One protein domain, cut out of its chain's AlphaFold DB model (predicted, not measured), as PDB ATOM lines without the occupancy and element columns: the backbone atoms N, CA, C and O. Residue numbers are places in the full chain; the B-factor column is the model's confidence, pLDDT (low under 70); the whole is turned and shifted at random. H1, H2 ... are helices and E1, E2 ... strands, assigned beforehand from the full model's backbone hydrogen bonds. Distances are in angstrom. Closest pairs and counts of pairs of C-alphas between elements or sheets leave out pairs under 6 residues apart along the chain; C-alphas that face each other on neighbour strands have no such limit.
ATOM      1  N   TYR A  43      19.001   7.609   6.051       83.62
ATOM      2  CA  TYR A  43      18.550   8.700   6.914       83.62
ATOM      3  C   TYR A  43      19.554   8.932   8.058       83.62
ATOM      4  O   TYR A  43      19.437   8.345   9.135       83.62
ATOM      5  N   LYS A  44      20.582   9.744   7.796       84.38
ATOM      6  CA  LYS A  44      21.636  10.111   8.747       84.38
ATOM      7  C   LYS A  44      21.880  11.614   8.672       84.38
ATOM      8  O   LYS A  44      22.035  12.154   7.584       84.38
ATOM      9  N   TRP A  45      21.922  12.248   9.835       83.75
ATOM     10  CA  TRP A  45      22.267  13.656   9.970       83.75
ATOM     11  C   TRP A  45      23.709  13.761  10.441       83.75
ATOM     12  O   TRP A  45      24.051  13.137  11.447       83.75
ATOM     13  N   ASP A  46      24.513  14.527   9.720       83.25
ATOM     14  CA  ASP A  46      25.926  14.742  10.015       83.25
ATOM     15  C   ASP A  46      26.154  16.218  10.355       83.25
ATOM     16  O   ASP A  46      25.508  17.089   9.776       83.25
ATOM     17  N   TRP A  47      27.055  16.506  11.291       81.69
ATOM     18  CA  TRP A  47      27.462  17.885  11.568       81.69
ATOM     19  C   TRP A  47      28.132  18.525  10.332       81.69
ATOM     20  O   TRP A  47      28.713  17.816   9.502       81.69
ATOM     21  N   SER A  48      28.020  19.849  10.197       75.75
ATOM     22  CA  SER A  48      28.525  20.623   9.054       75.75
ATOM     23  C   SER A  48      28.895  22.049   9.498       75.75
ATOM     24  O   SER A  48      28.034  22.740  10.033       75.75
ATOM     25  N   GLU A  49      30.128  22.517   9.272       78.56
ATOM     26  CA  GLU A  49      30.523  23.922   9.544       78.56
ATOM     27  C   GLU A  49      29.630  24.902   8.782       78.56
ATOM     28  O   GLU A  49      29.082  25.829   9.356       78.56
ATOM     29  N   GLU A  50      29.342  24.596   7.518       75.00
ATOM     30  CA  GLU A  50      28.495  25.427   6.659       75.00
ATOM     31  C   GLU A  50      27.062  25.583   7.187       75.00
ATOM     32  O   GLU A  50      26.364  26.537   6.850       75.00
ATOM     33  N   SER A  51      26.599  24.628   8.001       72.31
ATOM     34  CA  SER A  51      25.320  24.774   8.687       72.31
ATOM     35  C   SER A  51      25.406  25.835   9.777       72.31
ATOM     36  O   SER A  51      24.539  26.697   9.835       72.31
ATOM     37  N   TYR A  52      26.477  25.822  10.570       72.62
ATOM     38  CA  TYR A  52      26.730  26.797  11.624       72.62
ATOM     39  C   TYR A  52      26.869  28.216  11.060       72.62
ATOM     40  O   TYR A  52      26.140  29.101  11.498       72.62
ATOM     41  N   ASP A  53      27.699  28.400  10.029       75.75
ATOM     42  CA  ASP A  53      27.917  29.706   9.391       75.75
ATOM     43  C   ASP A  53      26.609  30.311   8.863       75.75
ATOM     44  O   ASP A  53      26.328  31.489   9.060       75.75
ATOM     45  N   PHE A  54      25.751  29.492   8.246       73.44
ATOM     46  CA  PHE A  54      24.446  29.961   7.792       73.44
ATOM     47  C   PHE A  54      23.562  30.457   8.942       73.44
ATOM     48  O   PHE A  54      22.907  31.492   8.804       73.44
ATOM     49  N   PHE A  55      23.488  29.705  10.043       70.56
ATOM     50  CA  PHE A  55      22.676  30.100  11.194       70.56
ATOM     51  C   PHE A  55      23.234  31.360  11.866       70.56
ATOM     52  O   PHE A  55      22.439  32.182  12.310       70.56
ATOM     53  N   ASP A  56      24.555  31.548  11.873       71.38
ATOM     54  CA  ASP A  56      25.208  32.762  12.379       71.38
ATOM     55  C   ASP A  56      24.898  33.989  11.497       71.38
ATOM     56  O   ASP A  56      24.416  35.011  11.987       71.38
ATOM     57  N   ASP A  57      25.015  33.858  10.171       70.94
ATOM     58  CA  ASP A  57      24.671  34.925   9.217       70.94
ATOM     59  C   ASP A  57      23.175  35.298   9.247       70.94
ATOM     60  O   ASP A  57      22.789  36.439   8.975       70.94
ATOM     61  N   ASN A  58      22.310  34.335   9.579       66.25
ATOM     62  CA  ASN A  58      20.856  34.510   9.651       66.25
ATOM     63  C   ASN A  58      20.345  34.585  11.095       66.25
ATOM     64  O   ASN A  58      19.137  34.503  11.339       66.25
ATOM     65  N   LYS A  59      21.245  34.809  12.054       60.47
ATOM     66  CA  LYS A  59      20.961  34.841  13.487       60.47
ATOM     67  C   LYS A  59      19.789  35.755  13.879       60.47
ATOM     68  O   LYS A  59      18.953  35.304  14.654       60.47
ATOM     69  N   PRO A  60      19.572  36.952  13.288       58.28
ATOM     70  CA  PRO A  60      18.387  37.770  13.590       58.28
ATOM     71  C   PRO A  60      17.032  37.109  13.259       58.28
ATOM     72  O   PRO A  60      16.002  37.474  13.832       58.28
ATOM     73  N   TRP A  61      17.006  36.159  12.319       57.94
ATOM     74  CA  TRP A  61      15.827  35.343  12.005       57.94
ATOM     75  C   TRP A  61      15.693  34.134  12.940       57.94
ATOM     76  O   TRP A  61      14.574  33.753  13.285       57.94
ATOM     77  N   VAL A  62      16.823  33.555  13.346       55.94
ATOM     78  CA  VAL A  62      16.923  32.294  14.096       55.94
ATOM     79  C   VAL A  62      16.793  32.515  15.611       55.94
ATOM     80  O   VAL A  62      16.058  31.782  16.265       55.94
ATOM     81  N   ASP A  63      17.362  33.598  16.154       55.56
ATOM     82  CA  ASP A  63      17.321  33.974  17.582       55.56
ATOM     83  C   ASP A  63      15.896  34.196  18.119       55.56
ATOM     84  O   ASP A  63      15.678  34.215  19.331       55.56
ATOM     85  N   ARG A  64      14.885  34.305  17.242       53.72
ATOM     86  CA  ARG A  64      13.471  34.265  17.657       53.72
ATOM     87  C   ARG A  64      13.088  32.953  18.358       53.72
ATOM     88  O   ARG A  64      12.011  32.906  18.950       53.72
ATOM     89  N   PHE A  65      13.923  31.913  18.288       52.94
ATOM     90  CA  PHE A  65      13.609  30.556  18.739       52.94
ATOM     91  C   PHE A  65      14.497  30.025  19.889       52.94
ATOM     92  O   PHE A  65      14.248  28.917  20.370       52.94
ATOM     93  N   GLY A  66      15.405  30.841  20.446       52.12
ATOM     94  CA  GLY A  66      16.222  30.516  21.632       52.12
ATOM     95  C   GLY A  66      17.586  29.889  21.314       52.12
ATOM     96  O   GLY A  66      17.903  29.670  20.154       52.12
ATOM     97  N   ASP A  67      18.401  29.648  22.348       53.12
ATOM     98  CA  ASP A  67      19.744  29.065  22.205       53.12
ATOM     99  C   ASP A  67      19.666  27.671  21.534       53.12
ATOM    100  O   ASP A  67      18.919  26.803  21.990       53.12
ATOM    101  N   ASP A  68      20.407  27.472  20.438       57.69
ATOM    102  CA  ASP A  68      20.344  26.292  19.562       57.69
ATOM    103  C   ASP A  68      21.628  25.443  19.677       57.69
ATOM    104  O   ASP A  68      22.709  25.907  19.320       57.69
ATOM    105  N   ASP A  69      21.526  24.172  20.099       58.38
ATOM    106  CA  ASP A  69      22.712  23.334  20.403       58.38
ATOM    107  C   ASP A  69      22.964  22.145  19.447       58.38
ATOM    108  O   ASP A  69      23.970  21.444  19.576       58.38
ATOM    109  N   PHE A  70      22.104  21.869  18.456       61.06
ATOM    110  CA  PHE A  70      22.279  20.668  17.615       61.06
ATOM    111  C   PHE A  70      22.006  20.866  16.132       61.06
ATOM    112  O   PHE A  70      20.916  20.567  15.654       61.06
ATOM    113  N   ILE A  71      23.045  21.211  15.372       71.06
ATOM    114  CA  ILE A  71      22.951  21.355  13.919       71.06
ATOM    115  C   ILE A  71      23.369  20.063  13.206       71.06
ATOM    116  O   ILE A  71      24.399  19.454  13.504       71.06
ATOM    117  N   GLY A  72      22.557  19.613  12.248       78.69
ATOM    118  CA  GLY A  72      22.938  18.520  11.359       78.69
ATOM    119  C   GLY A  72      22.363  18.673   9.964       78.69
ATOM    120  O   GLY A  72      21.226  19.101   9.799       78.69
ATOM    121  N   GLU A  73      23.123  18.254   8.964       86.25
ATOM    122  CA  GLU A  73      22.742  18.225   7.556       86.25
ATOM    123  C   GLU A  73      22.375  16.798   7.126       86.25
ATOM    124  O   GLU A  73      23.076  15.830   7.444       86.25
ATOM    125  N   LEU A  74      21.273  16.644   6.389       87.56
ATOM    126  CA  LEU A  74      20.922  15.377   5.749       87.56
ATOM    127  C   LEU A  74      21.669  15.267   4.415       87.56
ATOM    128  O   LEU A  74      21.166  15.690   3.378       87.56
ATOM    129  N   LYS A  75      22.862  14.663   4.429       83.69
ATOM    130  CA  LYS A  75      23.695  14.533   3.217       83.69
ATOM    131  C   LYS A  75      23.186  13.504   2.208       83.69
ATOM    132  O   LYS A  75      23.606  13.518   1.056       83.69
ATOM    133  N   ASN A  76      22.331  12.570   2.634       85.81
ATOM    134  CA  ASN A  76      21.928  11.435   1.813       85.81
ATOM    135  C   ASN A  76      20.432  11.149   1.869       85.81
ATOM    136  O   ASN A  76      19.804  11.124   2.926       85.81
ATOM    137  N   GLY A  77      19.925  10.770   0.702       90.50
ATOM    138  CA  GLY A  77      18.576  10.280   0.509       90.50
ATOM    139  C   GLY A  77      17.615  11.337  -0.006       90.50
ATOM    140  O   GLY A  77      17.870  12.536   0.044       90.50
ATOM    141  N   TYR A  96      12.946  17.998   0.554       87.56
ATOM    142  CA  TYR A  96      12.054  18.237   1.677       87.56
ATOM    143  C   TYR A  96      10.601  18.350   1.238       87.56
ATOM    144  O   TYR A  96      10.290  18.705   0.102       87.56
ATOM    145  N   ILE A  97       9.716  18.040   2.178       84.25
ATOM    146  CA  ILE A  97       8.282  18.258   2.070       84.25
ATOM    147  C   ILE A  97       7.904  18.995   3.336       84.25
ATOM    148  O   ILE A  97       8.085  18.454   4.431       84.25
ATOM    149  N   ASN A  98       7.422  20.224   3.184       77.94
ATOM    150  CA  ASN A  98       6.891  20.943   4.321       77.94
ATOM    151  C   ASN A  98       5.440  20.508   4.499       77.94
ATOM    152  O   ASN A  98       4.609  20.655   3.597       77.94
ATOM    153  N   TYR A  99       5.153  19.917   5.655       62.59
ATOM    154  CA  TYR A  99       3.785  19.599   6.030       62.59
ATOM    155  C   TYR A  99       2.998  20.910   6.124       62.59
ATOM    156  O   TYR A  99       3.591  21.934   6.470       62.59
ATOM    157  N   PRO A 100       1.701  20.918   5.772       55.47
ATOM    158  CA  PRO A 100       0.921  22.144   5.808       55.47
ATOM    159  C   PRO A 100       1.096  22.803   7.173       55.47
ATOM    160  O   PRO A 100       1.003  22.133   8.207       55.47
ATOM    161  N   ILE A 101       1.365  24.110   7.158       51.09
ATOM    162  CA  ILE A 101       1.173  24.981   8.316       51.09
ATOM    163  C   ILE A 101      -0.183  24.568   8.887       51.09
ATOM    164  O   ILE A 101      -1.172  24.636   8.156       51.09
ATOM    165  N   GLN A 102      -0.212  24.058  10.124       43.88
ATOM    166  CA  GLN A 102      -1.319  23.277  10.708       43.88
ATOM    167  C   GLN A 102      -2.685  23.999  10.732       43.88
ATOM    168  O   GLN A 102      -3.683  23.428  11.155       43.88
ATOM    169  N   GLU A 103      -2.758  25.223  10.223       45.91
ATOM    170  CA  GLU A 103      -3.951  26.054  10.159       45.91
ATOM    171  C   GLU A 103      -4.528  26.194   8.744       45.91
ATOM    172  O   GLU A 103      -5.711  26.496   8.625       45.91
ATOM    173  N   ILE A 104      -3.781  25.931   7.664       48.25
ATOM    174  CA  ILE A 104      -4.271  26.109   6.283       48.25
ATOM    175  C   ILE A 104      -5.039  24.854   5.862       48.25
ATOM    176  O   ILE A 104      -4.523  24.026   5.119       48.25
ATOM    177  N   GLY A 105      -6.254  24.694   6.392       49.22
ATOM    178  CA  GLY A 105      -7.170  23.555   6.234       49.22
ATOM    179  C   GLY A 105      -7.626  23.213   4.810       49.22
ATOM    180  O   GLY A 105      -8.784  22.866   4.608       49.22
ATOM    181  N   GLU A 106      -6.744  23.276   3.821       59.31
ATOM    182  CA  GLU A 106      -7.025  22.913   2.448       59.31
ATOM    183  C   GLU A 106      -5.901  22.090   1.840       59.31
ATOM    184  O   GLU A 106      -4.808  21.946   2.376       59.31
ATOM    185  N   ASN A 107      -6.244  21.488   0.710       74.94
ATOM    186  CA  ASN A 107      -5.580  20.390   0.040       74.94
ATOM    187  C   ASN A 107      -4.181  20.722  -0.495       74.94
ATOM    188  O   ASN A 107      -3.884  20.182  -1.542       74.94
ATOM    189  N   LEU A 108      -3.352  21.566   0.125       83.38
ATOM    190  CA  LEU A 108      -2.060  22.022  -0.396       83.38
ATOM    191  C   LEU A 108      -0.889  21.681   0.534       83.38
ATOM    192  O   LEU A 108      -1.028  21.636   1.752       83.38
ATOM    193  N   PHE A 109       0.283  21.462  -0.053       86.19
ATOM    194  CA  PHE A 109       1.555  21.331   0.657       86.19
ATOM    195  C   PHE A 109       2.706  21.782  -0.245       86.19
ATOM    196  O   PHE A 109       2.582  21.759  -1.474       86.19
ATOM    197  N   THR A 110       3.830  22.178   0.354       89.31
ATOM    198  CA  THR A 110       5.011  22.606  -0.401       89.31
ATOM    199  C   THR A 110       6.075  21.520  -0.428       89.31
ATOM    200  O   THR A 110       6.221  20.709   0.492       89.31
ATOM    201  N   VAL A 111       6.822  21.489  -1.522       92.81
ATOM    202  CA  VAL A 111       7.950  20.578  -1.710       92.81
ATOM    203  C   VAL A 111       9.161  21.372  -2.151       92.81
ATOM    204  O   VAL A 111       9.022  22.347  -2.884       92.81
ATOM    205  N   ASN A 112      10.340  20.917  -1.744       94.00
ATOM    206  CA  ASN A 112      11.602  21.444  -2.227       94.00
ATOM    207  C   ASN A 112      12.399  20.347  -2.938       94.00
ATOM    208  O   ASN A 112      12.493  19.206  -2.464       94.00
ATOM    209  N   LYS A 113      13.007  20.715  -4.064       94.62
ATOM    210  CA  LYS A 113      13.967  19.901  -4.800       94.62
ATOM    211  C   LYS A 113      15.323  20.597  -4.849       94.62
ATOM    212  O   LYS A 113      15.442  21.691  -5.388       94.62
ATOM    213  N   GLY A 114      16.359  19.901  -4.391       92.94
ATOM    214  CA  GLY A 114      17.746  20.333  -4.559       92.94
ATOM    215  C   GLY A 114      18.268  21.259  -3.465       92.94
ATOM    216  O   GLY A 114      19.419  21.670  -3.560       92.94
ATOM    217  N   ALA A 115      17.479  21.564  -2.430       91.44
ATOM    218  CA  ALA A 115      18.012  22.233  -1.251       91.44
ATOM    219  C   ALA A 115      19.009  21.347  -0.513       91.44
ATOM    220  O   ALA A 115      19.025  20.116  -0.656       91.44
ATOM    221  N   ARG A 116      19.752  21.998   0.370       88.69
ATOM    222  CA  ARG A 116      20.391  21.369   1.519       88.69
ATOM    223  C   ARG A 116      19.433  21.435   2.697       88.69
ATOM    224  O   ARG A 116      18.828  22.477   2.933       88.69
ATOM    225  N   LEU A 117      19.260  20.319   3.397       87.88
ATOM    226  CA  LEU A 117      18.330  20.216   4.516       87.88
ATOM    227  C   LEU A 117      19.102  20.156   5.824       87.88
ATOM    228  O   LEU A 117      19.846  19.200   6.060       87.88
ATOM    229  N   PHE A 118      18.845  21.129   6.685       84.62
ATOM    230  CA  PHE A 118      19.395  21.201   8.028       84.62
ATOM    231  C   PHE A 118      18.312  20.899   9.045       84.62
ATOM    232  O   PHE A 118      17.135  21.179   8.816       84.62
ATOM    233  N   LYS A 119      18.712  20.317  10.169       80.94
ATOM    234  CA  LYS A 119      17.914  20.264  11.388       80.94
ATOM    235  C   LYS A 119      18.625  21.054  12.476       80.94
ATOM    236  O   LYS A 119      19.854  21.034  12.518       80.94
ATOM    237  N   TYR A 120      17.840  21.653  13.356       74.44
ATOM    238  CA  TYR A 120      18.311  22.254  14.595       74.44
ATOM    239  C   TYR A 120      17.314  21.971  15.727       74.44
ATOM    240  O   TYR A 120      16.178  21.548  15.467       74.44
ATOM    241  N   ASP A 121      17.774  22.096  16.968       67.56
ATOM    242  CA  ASP A 121      16.978  21.857  18.172       67.56
ATOM    243  C   ASP A 121      16.786  23.185  18.900       67.56
ATOM    244  O   ASP A 121      17.724  23.683  19.515       67.56
ATOM    245  N   ALA A 122      15.583  23.747  18.790       58.06
ATOM    246  CA  ALA A 122      15.222  24.983  19.464       58.06
ATOM    247  C   ALA A 122      14.756  24.655  20.888       58.06
ATOM    248  O   ALA A 122      13.649  24.134  21.102       58.06
ATOM    249  N   ILE A 123      15.601  24.967  21.875       52.72
ATOM    250  CA  ILE A 123      15.387  24.639  23.296       52.72
ATOM    251  C   ILE A 123      14.040  25.184  23.809       52.72
ATOM    252  O   ILE A 123      13.386  24.549  24.642       52.72
ATOM    253  N   SER A 124      13.587  26.326  23.282       54.03
ATOM    254  CA  SER A 124      12.379  27.022  23.746       54.03
ATOM    255  C   SER A 124      11.064  26.279  23.469       54.03
ATOM    256  O   SER A 124      10.083  26.489  24.183       54.03
ATOM    257  N   ILE A 125      11.034  25.381  22.479       50.47
ATOM    258  CA  ILE A 125       9.792  24.765  21.973       50.47
ATOM    259  C   ILE A 125       9.814  23.232  21.956       50.47
ATOM    260  O   ILE A 125       8.788  22.624  21.663       50.47
ATOM    261  N   LYS A 126      10.934  22.583  22.315       50.94
ATOM    262  CA  LYS A 126      11.085  21.108  22.294       50.94
ATOM    263  C   LYS A 126      10.699  20.471  20.946       50.94
ATOM    264  O   LYS A 126      10.293  19.306  20.899       50.94
ATOM    265  N   GLU A 127      10.820  21.214  19.847       51.03
ATOM    266  CA  GLU A 127      10.505  20.741  18.502       51.03
ATOM    267  C   GLU A 127      11.750  20.744  17.617       51.03
ATOM    268  O   GLU A 127      12.508  21.707  17.556       51.03
ATOM    269  N   LYS A 128      11.941  19.647  16.874       61.88
ATOM    270  CA  LYS A 128      13.014  19.531  15.881       61.88
ATOM    271  C   LYS A 128      12.619  20.313  14.641       61.88
ATOM    272  O   LYS A 128      11.769  19.855  13.872       61.88
ATOM    273  N   HIS A 129      13.254  21.452  14.426       73.31
ATOM    274  CA  HIS A 129      13.029  22.265  13.244       73.31
ATOM    275  C   HIS A 129      13.914  21.833  12.084       73.31
ATOM    276  O   HIS A 129      14.947  21.180  12.257       73.31
ATOM    277  N   ARG A 130      13.448  22.131  10.869       79.25
ATOM    278  CA  ARG A 130      14.161  21.839   9.629       79.25
ATOM    279  C   ARG A 130      14.111  23.041   8.713       79.25
ATOM    280  O   ARG A 130      13.039  23.602   8.511       79.25
ATOM    281  N   ILE A 131      15.249  23.374   8.121       79.31
ATOM    282  CA  ILE A 131      15.376  24.478   7.170       79.31
ATOM    283  C   ILE A 131      15.988  23.944   5.883       79.31
ATOM    284  O   ILE A 131      16.900  23.114   5.902       79.31
ATOM    285  N   CYS A 132      15.447  24.408   4.762       84.31
ATOM    286  CA  CYS A 132      16.026  24.196   3.444       84.31
ATOM    287  C   CYS A 132      16.808  25.440   3.044       84.31
ATOM    288  O   CYS A 132      16.265  26.536   3.109       84.31
ATOM    289  N   ILE A 133      18.040  25.256   2.579       84.19
ATOM    290  CA  ILE A 133      18.817  26.322   1.946       84.19
ATOM    291  C   ILE A 133      18.914  26.025   0.456       84.19
ATOM    292  O   ILE A 133      19.419  24.969   0.052       84.19
ATOM    293  N   GLY A 134      18.429  26.968  -0.348       88.56
ATOM    294  CA  GLY A 134      18.393  26.870  -1.801       88.56
ATOM    295  C   GLY A 134      17.404  25.821  -2.307       88.56
ATOM    296  O   GLY A 134      16.363  25.555  -1.703       88.56
ATOM    297  N   GLY A 135      17.741  25.211  -3.443       92.56
ATOM    298  CA  GLY A 135      16.809  24.362  -4.177       92.56
ATOM    299  C   GLY A 135      15.662  25.163  -4.783       92.56
ATOM    300  O   GLY A 135      15.663  26.387  -4.770       92.56
ATOM    301  N   LYS A 136      14.691  24.443  -5.335       95.44
ATOM    302  CA  LYS A 136      13.485  25.026  -5.914       95.44
ATOM    303  C   LYS A 136      12.251  24.524  -5.188       95.44
ATOM    304  O   LYS A 136      12.125  23.321  -4.930       95.44
ATOM    305  N   TRP A 137      11.347  25.440  -4.885       94.75
ATOM    306  CA  TRP A 137      10.072  25.190  -4.242       94.75
ATOM    307  C   TRP A 137       8.943  25.097  -5.258       94.75
ATOM    308  O   TRP A 137       8.968  25.738  -6.307       94.75
ATOM    309  N   GLY A 138       7.939  24.294  -4.915       94.12
ATOM    310  CA  GLY A 138       6.659  24.214  -5.609       94.12
ATOM    311  C   GLY A 138       5.529  23.884  -4.639       94.12
ATOM    312  O   GLY A 138       5.769  23.474  -3.498       94.12
ATOM    313  N   VAL A 139       4.289  24.033  -5.104       92.25
ATOM    314  CA  VAL A 139       3.079  23.720  -4.328       92.25
ATOM    315  C   VAL A 139       2.288  22.642  -5.038       92.25
ATOM    316  O   VAL A 139       2.022  22.732  -6.236       92.25
ATOM    317  N   LEU A 140       1.893  21.619  -4.292       90.44
ATOM    318  CA  LEU A 140       1.079  20.516  -4.777       90.44
ATOM    319  C   LEU A 140      -0.210  20.418  -3.986       90.44
ATOM    320  O   LEU A 140      -0.293  20.887  -2.855       90.44
ATOM    321  N   THR A 141      -1.188  19.730  -4.574       86.50
ATOM    322  CA  THR A 141      -2.398  19.325  -3.871       86.50
ATOM    323  C   THR A 141      -2.303  17.924  -3.267       86.50
ATOM    324  O   THR A 141      -1.580  17.071  -3.779       86.50
ATOM    325  N   THR A 142      -3.141  17.612  -2.273       84.00
ATOM    326  CA  THR A 142      -3.387  16.239  -1.771       84.00
ATOM    327  C   THR A 142      -3.886  15.287  -2.859       84.00
ATOM    328  O   THR A 142      -3.711  14.076  -2.756       84.00
ATOM    329  N   LYS A 143      -4.471  15.833  -3.934       85.75
ATOM    330  CA  LYS A 143      -4.857  15.115  -5.157       85.75
ATOM    331  C   LYS A 143      -3.722  15.034  -6.183       85.75
ATOM    332  O   LYS A 143      -3.983  14.754  -7.350       85.75
ATOM    333  N   SER A 144      -2.484  15.314  -5.776       82.81
ATOM    334  CA  SER A 144      -1.280  15.144  -6.596       82.81
ATOM    335  C   SER A 144      -1.175  16.090  -7.797       82.81
ATOM    336  O   SER A 144      -0.342  15.883  -8.673       82.81
ATOM    337  N   LYS A 145      -1.997  17.144  -7.847       87.44
ATOM    338  CA  LYS A 145      -1.893  18.215  -8.848       87.44
ATOM    339  C   LYS A 145      -0.834  19.229  -8.421       87.44
ATOM    340  O   LYS A 145      -0.930  19.740  -7.310       87.44
ATOM    341  N   ILE A 146       0.111  19.551  -9.302       90.75
ATOM    342  CA  ILE A 146       1.041  20.676  -9.134       90.75
ATOM    343  C   ILE A 146       0.269  21.983  -9.387       90.75
ATOM    344  O   ILE A 146      -0.391  22.122 -10.416       90.75
ATOM    345  N   ILE A 147       0.299  22.897  -8.419       92.00
ATOM    346  CA  ILE A 147      -0.362  24.215  -8.426       92.00
ATOM    347  C   ILE A 147       0.644  25.308  -8.750       92.00
ATOM    348  O   ILE A 147       0.346  26.186  -9.551       92.00
ATOM    349  N   VAL A 148       1.834  25.208  -8.156       94.88
ATOM    350  CA  VAL A 148       2.994  26.030  -8.496       94.88
ATOM    351  C   VAL A 148       4.123  25.079  -8.897       94.88
ATOM    352  O   VAL A 148       4.424  24.172  -8.107       94.88
ATOM    353  N   PRO A 149       4.716  25.225 -10.097       96.44
ATOM    354  CA  PRO A 149       5.851  24.415 -10.531       96.44
ATOM    355  C   PRO A 149       7.011  24.444  -9.527       96.44
ATOM    356  O   PRO A 149       7.202  25.419  -8.807       96.44
ATOM    357  N   ILE A 150       7.797  23.363  -9.475       95.56
ATOM    358  CA  ILE A 150       8.950  23.240  -8.566       95.56
ATOM    359  C   ILE A 150      10.168  23.942  -9.193       95.56
ATOM    360  O   ILE A 150      11.134  23.285  -9.589       95.56
ATOM    361  N   GLU A 151      10.088  25.262  -9.354       96.44
ATOM    362  CA  GLU A 151      11.090  26.066 -10.079       96.44
ATOM    363  C   GLU A 151      11.416  27.423  -9.440       96.44
ATOM    364  O   GLU A 151      12.344  28.096  -9.893       96.44
ATOM    365  N   TYR A 152      10.724  27.786  -8.358       95.75
ATOM    366  CA  TYR A 152      10.894  29.066  -7.668       95.75
ATOM    367  C   TYR A 152      11.904  28.972  -6.528       95.75
ATOM    368  O   TYR A 152      11.992  27.939  -5.869       95.75
ATOM    369  N   ASP A 153      12.658  30.041  -6.284       94.12
ATOM    370  CA  ASP A 153      13.613  30.100  -5.169       94.12
ATOM    371  C   ASP A 153      12.912  30.215  -3.811       94.12
ATOM    372  O   ASP A 153      13.423  29.693  -2.825       94.12
ATOM    373  N   GLU A 154      11.717  30.815  -3.768       91.88
ATOM    374  CA  GLU A 154      10.897  30.906  -2.556       91.88
ATOM    375  C   GLU A 154       9.403  30.920  -2.876       91.88
ATOM    376  O   GLU A 154       8.974  31.422  -3.921       91.88
ATOM    377  N   ILE A 155       8.599  30.400  -1.946       91.00
ATOM    378  CA  ILE A 155       7.140  30.470  -2.000       91.00
ATOM    379  C   ILE A 155       6.603  30.885  -0.633       91.00
ATOM    380  O   ILE A 155       6.840  30.198   0.357       91.00
ATOM    381  N   THR A 156       5.789  31.939  -0.597       87.69
ATOM    382  CA  THR A 156       5.078  32.369   0.612       87.69
ATOM    383  C   THR A 156       3.563  32.332   0.420       87.69
ATOM    384  O   THR A 156       3.030  32.591  -0.662       87.69
ATOM    385  N   ILE A 157       2.859  31.971   1.492       84.12
ATOM    386  CA  ILE A 157       1.399  31.901   1.565       84.12
ATOM    387  C   ILE A 157       0.988  32.647   2.831       84.12
ATOM    388  O   ILE A 157       1.433  32.305   3.929       84.12
ATOM    389  N   LEU A 158       0.132  33.656   2.690       77.81
ATOM    390  CA  LEU A 158      -0.398  34.394   3.832       77.81
ATOM    391  C   LEU A 158      -1.405  33.505   4.574       77.81
ATOM    392  O   LEU A 158      -2.378  33.038   3.987       77.81
ATOM    393  N   ARG A 159      -1.155  33.231   5.862       66.44
ATOM    394  CA  ARG A 159      -1.945  32.267   6.659       66.44
ATOM    395  C   ARG A 159      -3.429  32.635   6.746       66.44
ATOM    396  O   ARG A 159      -4.288  31.748   6.676       66.44
ATOM    397  N   ASP A 160      -3.697  33.932   6.851       65.38
ATOM    398  CA  ASP A 160      -5.041  34.482   7.023       65.38
ATOM    399  C   ASP A 160      -5.740  34.760   5.684       65.38
ATOM    400  O   ASP A 160      -6.968  34.721   5.622       65.38
ATOM    401  N   ASP A 161      -4.977  34.933   4.593       66.88
ATOM    402  CA  ASP A 161      -5.510  35.110   3.238       66.88
ATOM    403  C   ASP A 161      -5.148  33.940   2.318       66.88
ATOM    404  O   ASP A 161      -4.183  33.947   1.547       66.88
ATOM    405  N   ARG A 162      -5.981  32.904   2.393       72.44
ATOM    406  CA  ARG A 162      -5.823  31.623   1.688       72.44
ATOM    407  C   ARG A 162      -6.263  31.680   0.225       72.44
ATOM    408  O   ARG A 162      -6.901  30.759  -0.277       72.44
ATOM    409  N   LYS A 163      -5.986  32.787  -0.456       81.31
ATOM    410  CA  LYS A 163      -6.363  32.981  -1.864       81.31
ATOM    411  C   LYS A 163      -5.176  32.873  -2.798       81.31
ATOM    412  O   LYS A 163      -5.336  32.401  -3.927       81.31
ATOM    413  N   TYR A 164      -4.007  33.297  -2.324       89.00
ATOM    414  CA  TYR A 164      -2.851  33.552  -3.166       89.00
ATOM    415  C   TYR A 164      -1.590  32.877  -2.644       89.00
ATOM    416  O   TYR A 164      -1.339  32.792  -1.442       89.00
ATOM    417  N   ILE A 165      -0.799  32.396  -3.590       90.88
ATOM    418  CA  ILE A 165       0.531  31.844  -3.397       90.88
ATOM    419  C   ILE A 165       1.475  32.780  -4.137       90.88
ATOM    420  O   ILE A 165       1.334  32.961  -5.348       90.88
ATOM    421  N   PHE A 166       2.416  33.372  -3.415       93.06
ATOM    422  CA  PHE A 166       3.408  34.276  -3.979       93.06
ATOM    423  C   PHE A 166       4.693  33.485  -4.201       93.06
ATOM    424  O   PHE A 166       5.199  32.862  -3.269       93.06
ATOM    425  N   ALA A 167       5.193  33.477  -5.432       94.69
ATOM    426  CA  ALA A 167       6.336  32.670  -5.837       94.69
ATOM    427  C   ALA A 167       7.423  33.575  -6.417       94.69
ATOM    428  O   ALA A 167       7.132  34.418  -7.257       94.69
ATOM    429  N   GLN A 168       8.666  33.449  -5.964       94.94
ATOM    430  CA  GLN A 168       9.730  34.392  -6.307       94.94
ATOM    431  C   GLN A 168      10.995  33.673  -6.777       94.94
ATOM    432  O   GLN A 168      11.356  32.619  -6.257       94.94
ATOM    433  N   ASN A 169      11.655  34.259  -7.774       94.31
ATOM    434  CA  ASN A 169      12.983  33.877  -8.247       94.31
ATOM    435  C   ASN A 169      14.001  34.968  -7.894       94.31
ATOM    436  O   ASN A 169      13.628  36.112  -7.637       94.31
ATOM    437  N   ASN A 170      15.285  34.621  -7.949       87.06
ATOM    438  CA  ASN A 170      16.425  35.503  -7.691       87.06
ATOM    439  C   ASN A 170      16.497  36.021  -6.244       87.06
ATOM    440  O   ASN A 170      16.972  37.132  -6.005       87.06
ATOM    441  N   ASN A 171      16.060  35.211  -5.275       78.75
ATOM    442  CA  ASN A 171      16.221  35.512  -3.854       78.75
ATOM    443  C   ASN A 171      17.123  34.484  -3.152       78.75
ATOM    444  O   ASN A 171      17.457  33.432  -3.695       78.75
ATOM    445  N   LYS A 172      17.552  34.814  -1.932       72.31
ATOM    446  CA  LYS A 172      18.422  33.964  -1.104       72.31
ATOM    447  C   LYS A 172      17.616  33.136  -0.091       72.31
ATOM    448  O   LYS A 172      18.018  33.033   1.061       72.31
ATOM    449  N   GLY A 173      16.469  32.584  -0.501       70.69
ATOM    450  CA  GLY A 173      15.597  31.798   0.385       70.69
ATOM    451  C   GLY A 173      14.803  32.638   1.391       70.69
ATOM    452  O   GLY A 173      14.376  32.135   2.424       70.69
ATOM    453  N   VAL A 174      14.637  33.931   1.104       79.25
ATOM    454  CA  VAL A 174      13.778  34.847   1.859       79.25
ATOM    455  C   VAL A 174      12.954  35.630   0.853       79.25
ATOM    456  O   VAL A 174      13.503  36.212  -0.085       79.25
ATOM    457  N   PHE A 175      11.639  35.638   1.044       85.69
ATOM    458  CA  PHE A 175      10.729  36.390   0.192       85.69
ATOM    459  C   PHE A 175      10.888  37.895   0.445       85.69
ATOM    460  O   PHE A 175      10.711  38.353   1.576       85.69
ATOM    461  N   ASP A 176      11.165  38.664  -0.608       88.69
ATOM    462  CA  ASP A 176      11.207  40.128  -0.565       88.69
ATOM    463  C   ASP A 176      10.069  40.707  -1.408       88.69
ATOM    464  O   ASP A 176      10.045  40.595  -2.635       88.69
ATOM    465  N   ALA A 177       9.121  41.359  -0.736       89.88
ATOM    466  CA  ALA A 177       7.939  41.935  -1.364       89.88
ATOM    467  C   ALA A 177       8.232  43.133  -2.287       89.88
ATOM    468  O   ALA A 177       7.329  43.561  -3.007       89.88
ATOM    469  N   ASN A 178       9.451  43.683  -2.249       89.00
ATOM    470  CA  ASN A 178       9.885  44.777  -3.122       89.00
ATOM    471  C   ASN A 178      10.470  44.285  -4.453       89.00
ATOM    472  O   ASN A 178      10.635  45.082  -5.374       89.00
ATOM    473  N   LEU A 179      10.803  42.997  -4.554       91.00
ATOM    474  CA  LEU A 179      11.284  42.380  -5.787       91.00
ATOM    475  C   LEU A 179      10.114  41.834  -6.612       91.00
ATOM    476  O   LEU A 179       8.979  41.745  -6.145       91.00
ATOM    477  N   GLU A 180      10.386  41.444  -7.856       93.25
ATOM    478  CA  GLU A 180       9.390  40.772  -8.687       93.25
ATOM    479  C   GLU A 180       9.020  39.399  -8.108       93.25
ATOM    480  O   GLU A 180       9.816  38.718  -7.463       93.25
ATOM    481  N   TYR A 181       7.774  39.000  -8.327       95.25
ATOM    482  CA  TYR A 181       7.240  37.695  -7.945       95.25
ATOM    483  C   TYR A 181       6.103  37.330  -8.896       95.25
ATOM    484  O   TYR A 181       5.553  38.192  -9.574       95.25
ATOM    485  N   ASP A 182       5.703  36.076  -8.904       96.50
ATOM    486  CA  ASP A 182       4.479  35.593  -9.518       96.50
ATOM    487  C   ASP A 182       3.412  35.388  -8.448       96.50
ATOM    488  O   ASP A 182       3.714  35.197  -7.265       96.50
ATOM    489  N   VAL A 183       2.145  35.428  -8.858       95.12
ATOM    490  CA  VAL A 183       1.028  35.076  -7.978       95.12
ATOM    491  C   VAL A 183       0.200  33.986  -8.621       95.12
ATOM    492  O   VAL A 183      -0.294  34.135  -9.735       95.12
ATOM    493  N   TYR A 184      -0.012  32.915  -7.871       93.56
ATOM    494  CA  TYR A 184      -0.937  31.853  -8.220       93.56
ATOM    495  C   TYR A 184      -2.141  31.905  -7.294       93.56
ATOM    496  O   TYR A 184      -2.003  32.144  -6.097       93.56
ATOM    497  N   ASN A 185      -3.329  31.618  -7.817       90.06
ATOM    498  CA  ASN A 185      -4.443  31.249  -6.949       90.06
ATOM    499  C   ASN A 185      -4.365  29.764  -6.553       90.06
ATOM    500  O   ASN A 185      -3.622  28.975  -7.142       90.06
ATOM    501  N   PHE A 186      -5.190  29.339  -5.598       86.25
ATOM    502  CA  PHE A 186      -5.166  27.960  -5.079       86.25
ATOM    503  C   PHE A 186      -5.658  26.901  -6.087       86.25
ATOM    504  O   PHE A 186      -5.468  25.702  -5.883       86.25
ATOM    505  N   ASN A 187      -6.228  27.326  -7.221       86.56
ATOM    506  CA  ASN A 187      -6.558  26.444  -8.344       86.56
ATOM    507  C   ASN A 187      -5.364  26.198  -9.288       86.56
ATOM    508  O   ASN A 187      -5.462  25.339 -10.175       86.56
ATOM    509  N   GLY A 188      -4.250  26.911  -9.095       89.56
ATOM    510  CA  GLY A 188      -3.036  26.832  -9.913       89.56
ATOM    511  C   GLY A 188      -3.051  27.745 -11.132       89.56
ATOM    512  O   GLY A 188      -2.321  27.493 -12.084       89.56
ATOM    513  N   LYS A 189      -3.901  28.780 -11.146       93.19
ATOM    514  CA  LYS A 189      -3.875  29.805 -12.196       93.19
ATOM    515  C   LYS A 189      -2.833  30.864 -11.831       93.19
ATOM    516  O   LYS A 189      -2.992  31.511 -10.797       93.19
ATOM    517  N   LEU A 190      -1.848  31.062 -12.706       96.12
ATOM    518  CA  LEU A 190      -0.946  32.216 -12.686       96.12
ATOM    519  C   LEU A 190      -1.728  33.493 -13.033       96.12
ATOM    520  O   LEU A 190      -2.465  33.532 -14.022       96.12
ATOM    521  N   LEU A 191      -1.598  34.520 -12.199       95.19
ATOM    522  CA  LEU A 191      -2.262  35.812 -12.352       95.19
ATOM    523  C   LEU A 191      -1.291  36.805 -12.997       95.19
ATOM    524  O   LEU A 191      -0.357  37.271 -12.350       95.19
ATOM    525  N   LEU A 192      -1.512  37.092 -14.281       92.56
ATOM    526  CA  LEU A 192      -0.700  38.032 -15.066       92.56
ATOM    527  C   LEU A 192      -1.242  39.470 -15.012       92.56
ATOM    528  O   LEU A 192      -0.484  40.423 -15.153       92.56
ATOM    529  N   GLU A 193      -2.544  39.614 -14.783       90.06
ATOM    530  CA  GLU A 193      -3.268  40.882 -14.654       90.06
ATOM    531  C   GLU A 193      -3.936  40.935 -13.277       90.06
ATOM    532  O   GLU A 193      -4.187  39.886 -12.674       90.06
ATOM    533  N   ASP A 194      -4.193  42.146 -12.772       87.12
ATOM    534  CA  ASP A 194      -4.777  42.391 -11.441       87.12
ATOM    535  C   ASP A 194      -4.055  41.628 -10.317       87.12
ATOM    536  O   ASP A 194      -4.651  41.142  -9.350       87.12
ATOM    537  N   LYS A 195      -2.736  41.489 -10.472       88.56
ATOM    538  CA  LYS A 195      -1.881  40.748  -9.553       88.56
ATOM    539  C   LYS A 195      -1.919  41.421  -8.172       88.56
ATOM    540  O   LYS A 195      -1.543  42.591  -8.065       88.56
ATOM    541  N   PRO A 196      -2.322  40.707  -7.105       89.88
ATOM    542  CA  PRO A 196      -2.419  41.302  -5.779       89.88
ATOM    543  C   PRO A 196      -1.038  41.714  -5.268       89.88
ATOM    544  O   PRO A 196      -0.055  40.977  -5.406       89.88
ATOM    545  N   ASN A 197      -0.977  42.886  -4.638       89.81
ATOM    546  CA  ASN A 197       0.218  43.342  -3.950       89.81
ATOM    547  C   ASN A 197       0.354  42.618  -2.603       89.81
ATOM    548  O   ASN A 197      -0.548  42.663  -1.762       89.81
ATOM    549  N   TYR A 198       1.507  41.983  -2.383       88.88
ATOM    550  CA  TYR A 198       1.789  41.243  -1.154       88.88
ATOM    551  C   TYR A 198       1.656  42.104   0.115       88.88
ATOM    552  O   TYR A 198       1.043  41.670   1.088       88.88
ATOM    553  N   LEU A 199       2.189  43.332   0.124       86.81
ATOM    554  CA  LEU A 199       2.187  44.200   1.310       86.81
ATOM    555  C   LEU A 199       0.795  44.751   1.634       86.81
ATOM    556  O   LEU A 199       0.460  44.916   2.806       86.81
ATOM    557  N   GLU A 200      -0.026  45.034   0.625       84.75
ATOM    558  CA  GLU A 200      -1.422  45.438   0.833       84.75
ATOM    559  C   GLU A 200      -2.249  44.292   1.424       84.75
ATOM    560  O   GLU A 200      -3.022  44.495   2.367       84.75
ATOM    561  N   HIS A 201      -2.027  43.070   0.933       78.06
ATOM    562  CA  HIS A 201      -2.616  41.872   1.522       78.06
ATOM    563  C   HIS A 201      -2.102  41.619   2.940       78.06
ATOM    564  O   HIS A 201      -2.881  41.243   3.802       78.06
ATOM    565  N   LEU A 202      -0.839  41.903   3.251       76.69
ATOM    566  CA  LEU A 202      -0.347  41.792   4.624       76.69
ATOM    567  C   LEU A 202      -1.067  42.785   5.567       76.69
ATOM    568  O   LEU A 202      -1.544  42.406   6.635       76.69
ATOM    569  N   LYS A 203      -1.202  44.057   5.161       68.62
ATOM    570  CA  LYS A 203      -1.780  45.144   5.986       68.62
ATOM    571  C   LYS A 203      -3.272  44.991   6.275       68.62
ATOM    572  O   LYS A 203      -3.714  45.293   7.382       68.62
ATOM    573  N   THR A 204      -4.049  44.538   5.294       59.69
ATOM    574  CA  THR A 204      -5.501  44.321   5.444       59.69
ATOM    575  C   THR A 204      -5.844  43.300   6.531       59.69
ATOM    576  O   THR A 204      -6.950  43.335   7.065       59.69
ATOM    577  N   HIS A 205      -4.891  42.448   6.915       56.28
ATOM    578  CA  HIS A 205      -5.106  41.385   7.892       56.28
ATOM    579  C   HIS A 205      -4.594  41.746   9.297       56.28
ATOM    580  O   HIS A 205      -5.266  41.430  10.275       56.28
ATOM    581  N   TYR A 206      -3.501  42.509   9.431       53.97
ATOM    582  CA  TYR A 206      -3.024  42.966  10.750       53.97
ATOM    583  C   TYR A 206      -3.873  44.086  11.378       53.97
ATOM    584  O   TYR A 206      -3.900  44.212  12.600       53.97
ATOM    585  N   ASN A 207      -4.621  44.858  10.581       48.88
ATOM    586  CA  ASN A 207      -5.492  45.926  11.093       48.88
ATOM    587  C   ASN A 207      -6.837  45.434  11.672       48.88
ATOM    588  O   ASN A 207      -7.593  46.245  12.195       48.88
ATOM    589  N   ASN A 208      -7.136  44.130  11.618       45.41
ATOM    590  CA  ASN A 208      -8.385  43.555  12.140       45.41
ATOM    591  C   ASN A 208      -8.223  42.825  13.492       45.41
ATOM    592  O   ASN A 208      -9.154  42.148  13.923       45.41
TER     593      ASN A 208
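AT A GLANCE: This is residues 43 to 77 and 96 to 208 of the 211 residues of an uncharacterized protein of Tenacibaculum sp. Bg11-29 (UniProt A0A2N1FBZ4). Two lobes stand end to end: a small sandwich made of the sheet E2 E3 E6 E7 and the sheet E8 E9 E10, face to face with their strands running nearly along each other, and a three-stranded sheet, E1 E4 E5, with H1 across it. Two tight links, E3 to E4 and E5 to E6, join the lobes, while H2 only grazes E1 E4 E5 and H3 only grazes E8 E9 E10. The printed part has 148 residues with three named helices and ten named strands, in the order H1 H2 E1 E2 E3 E4 E5 E6 E7 E8 E9 E10 H3; the three sheets are antiparallel, and the class is mixed, helices and strands. The whole is compact, with a radius of gyration of the C-alphas of 16.4 A and spans of 46 by 36 by 29 A.

IN THESE COORDINATES: H1, residues 49 to 57, begins at C-alpha 49 (30.523, 23.922, 9.544) and is 12.5 A long. H2 is residues 59 to 65, E1 72 to 74 and E2 96 to 98. E3, residues 108 to 113, is 16.8 A long; E4, 116 to 122, is 19.0 A; E5, 127 to 133, is 19.3 A; E6, 136 to 141, is 17.0 A. E7 is residues 146 to 152, E8 154 to 157, E9 164 to 168 and E10 182 to 185. H3, residues 198 to 206, is 13.0 A long and ends at C-alpha 206 (-3.024, 42.966, 10.750).

HOW THE PARTS SIT: H1 is on the sheet E1 E4 E5 at a height of 9.9 A, over E4, and runs across the strands, at 66 degrees to E4 on the local plane. H1 and H2 are close but not clearly touching, the closest C-alphas, of Phe 55 and Val 62, being 6.8 A apart. E4 and E5 form a hairpin, with N 118 and O 131 2.9 A apart; between E1 and E4, N 74 and O 117 are 2.9 A apart. In the sandwich, two sheets face to face, the facing parts are 10.1 A apart centre to centre. Between the antiparallel neighbours E3 and E6, N 111 and O 138 are within hydrogen-bond range at 3.0 A. E8 E9 E10 is a meander, each strand the antiparallel neighbour of the one before; N 156 and O 166 are 2.9 A apart. In H1 every O i to N i+4 pair is within hydrogen-bond range; in H3 4 of 5 are, and in H2 1 of 3, beside 2 of 4 O i to N i+3 pairs.

THE WHOLE: The C-alphas farthest apart, of Asp 69 and Glu 193, are 47.0 A apart. Residues 78 to 95 are not printed; C-alphas 77 and 96 are 10.4 A apart across the cut. The links E9 to E10 and E10 to H3 are long. The mean pLDDT of the printed part is 78.4, with residues 58 to 70, 99 to 106, 121 to 128, 159 to 161 and 203 to 208 under 70.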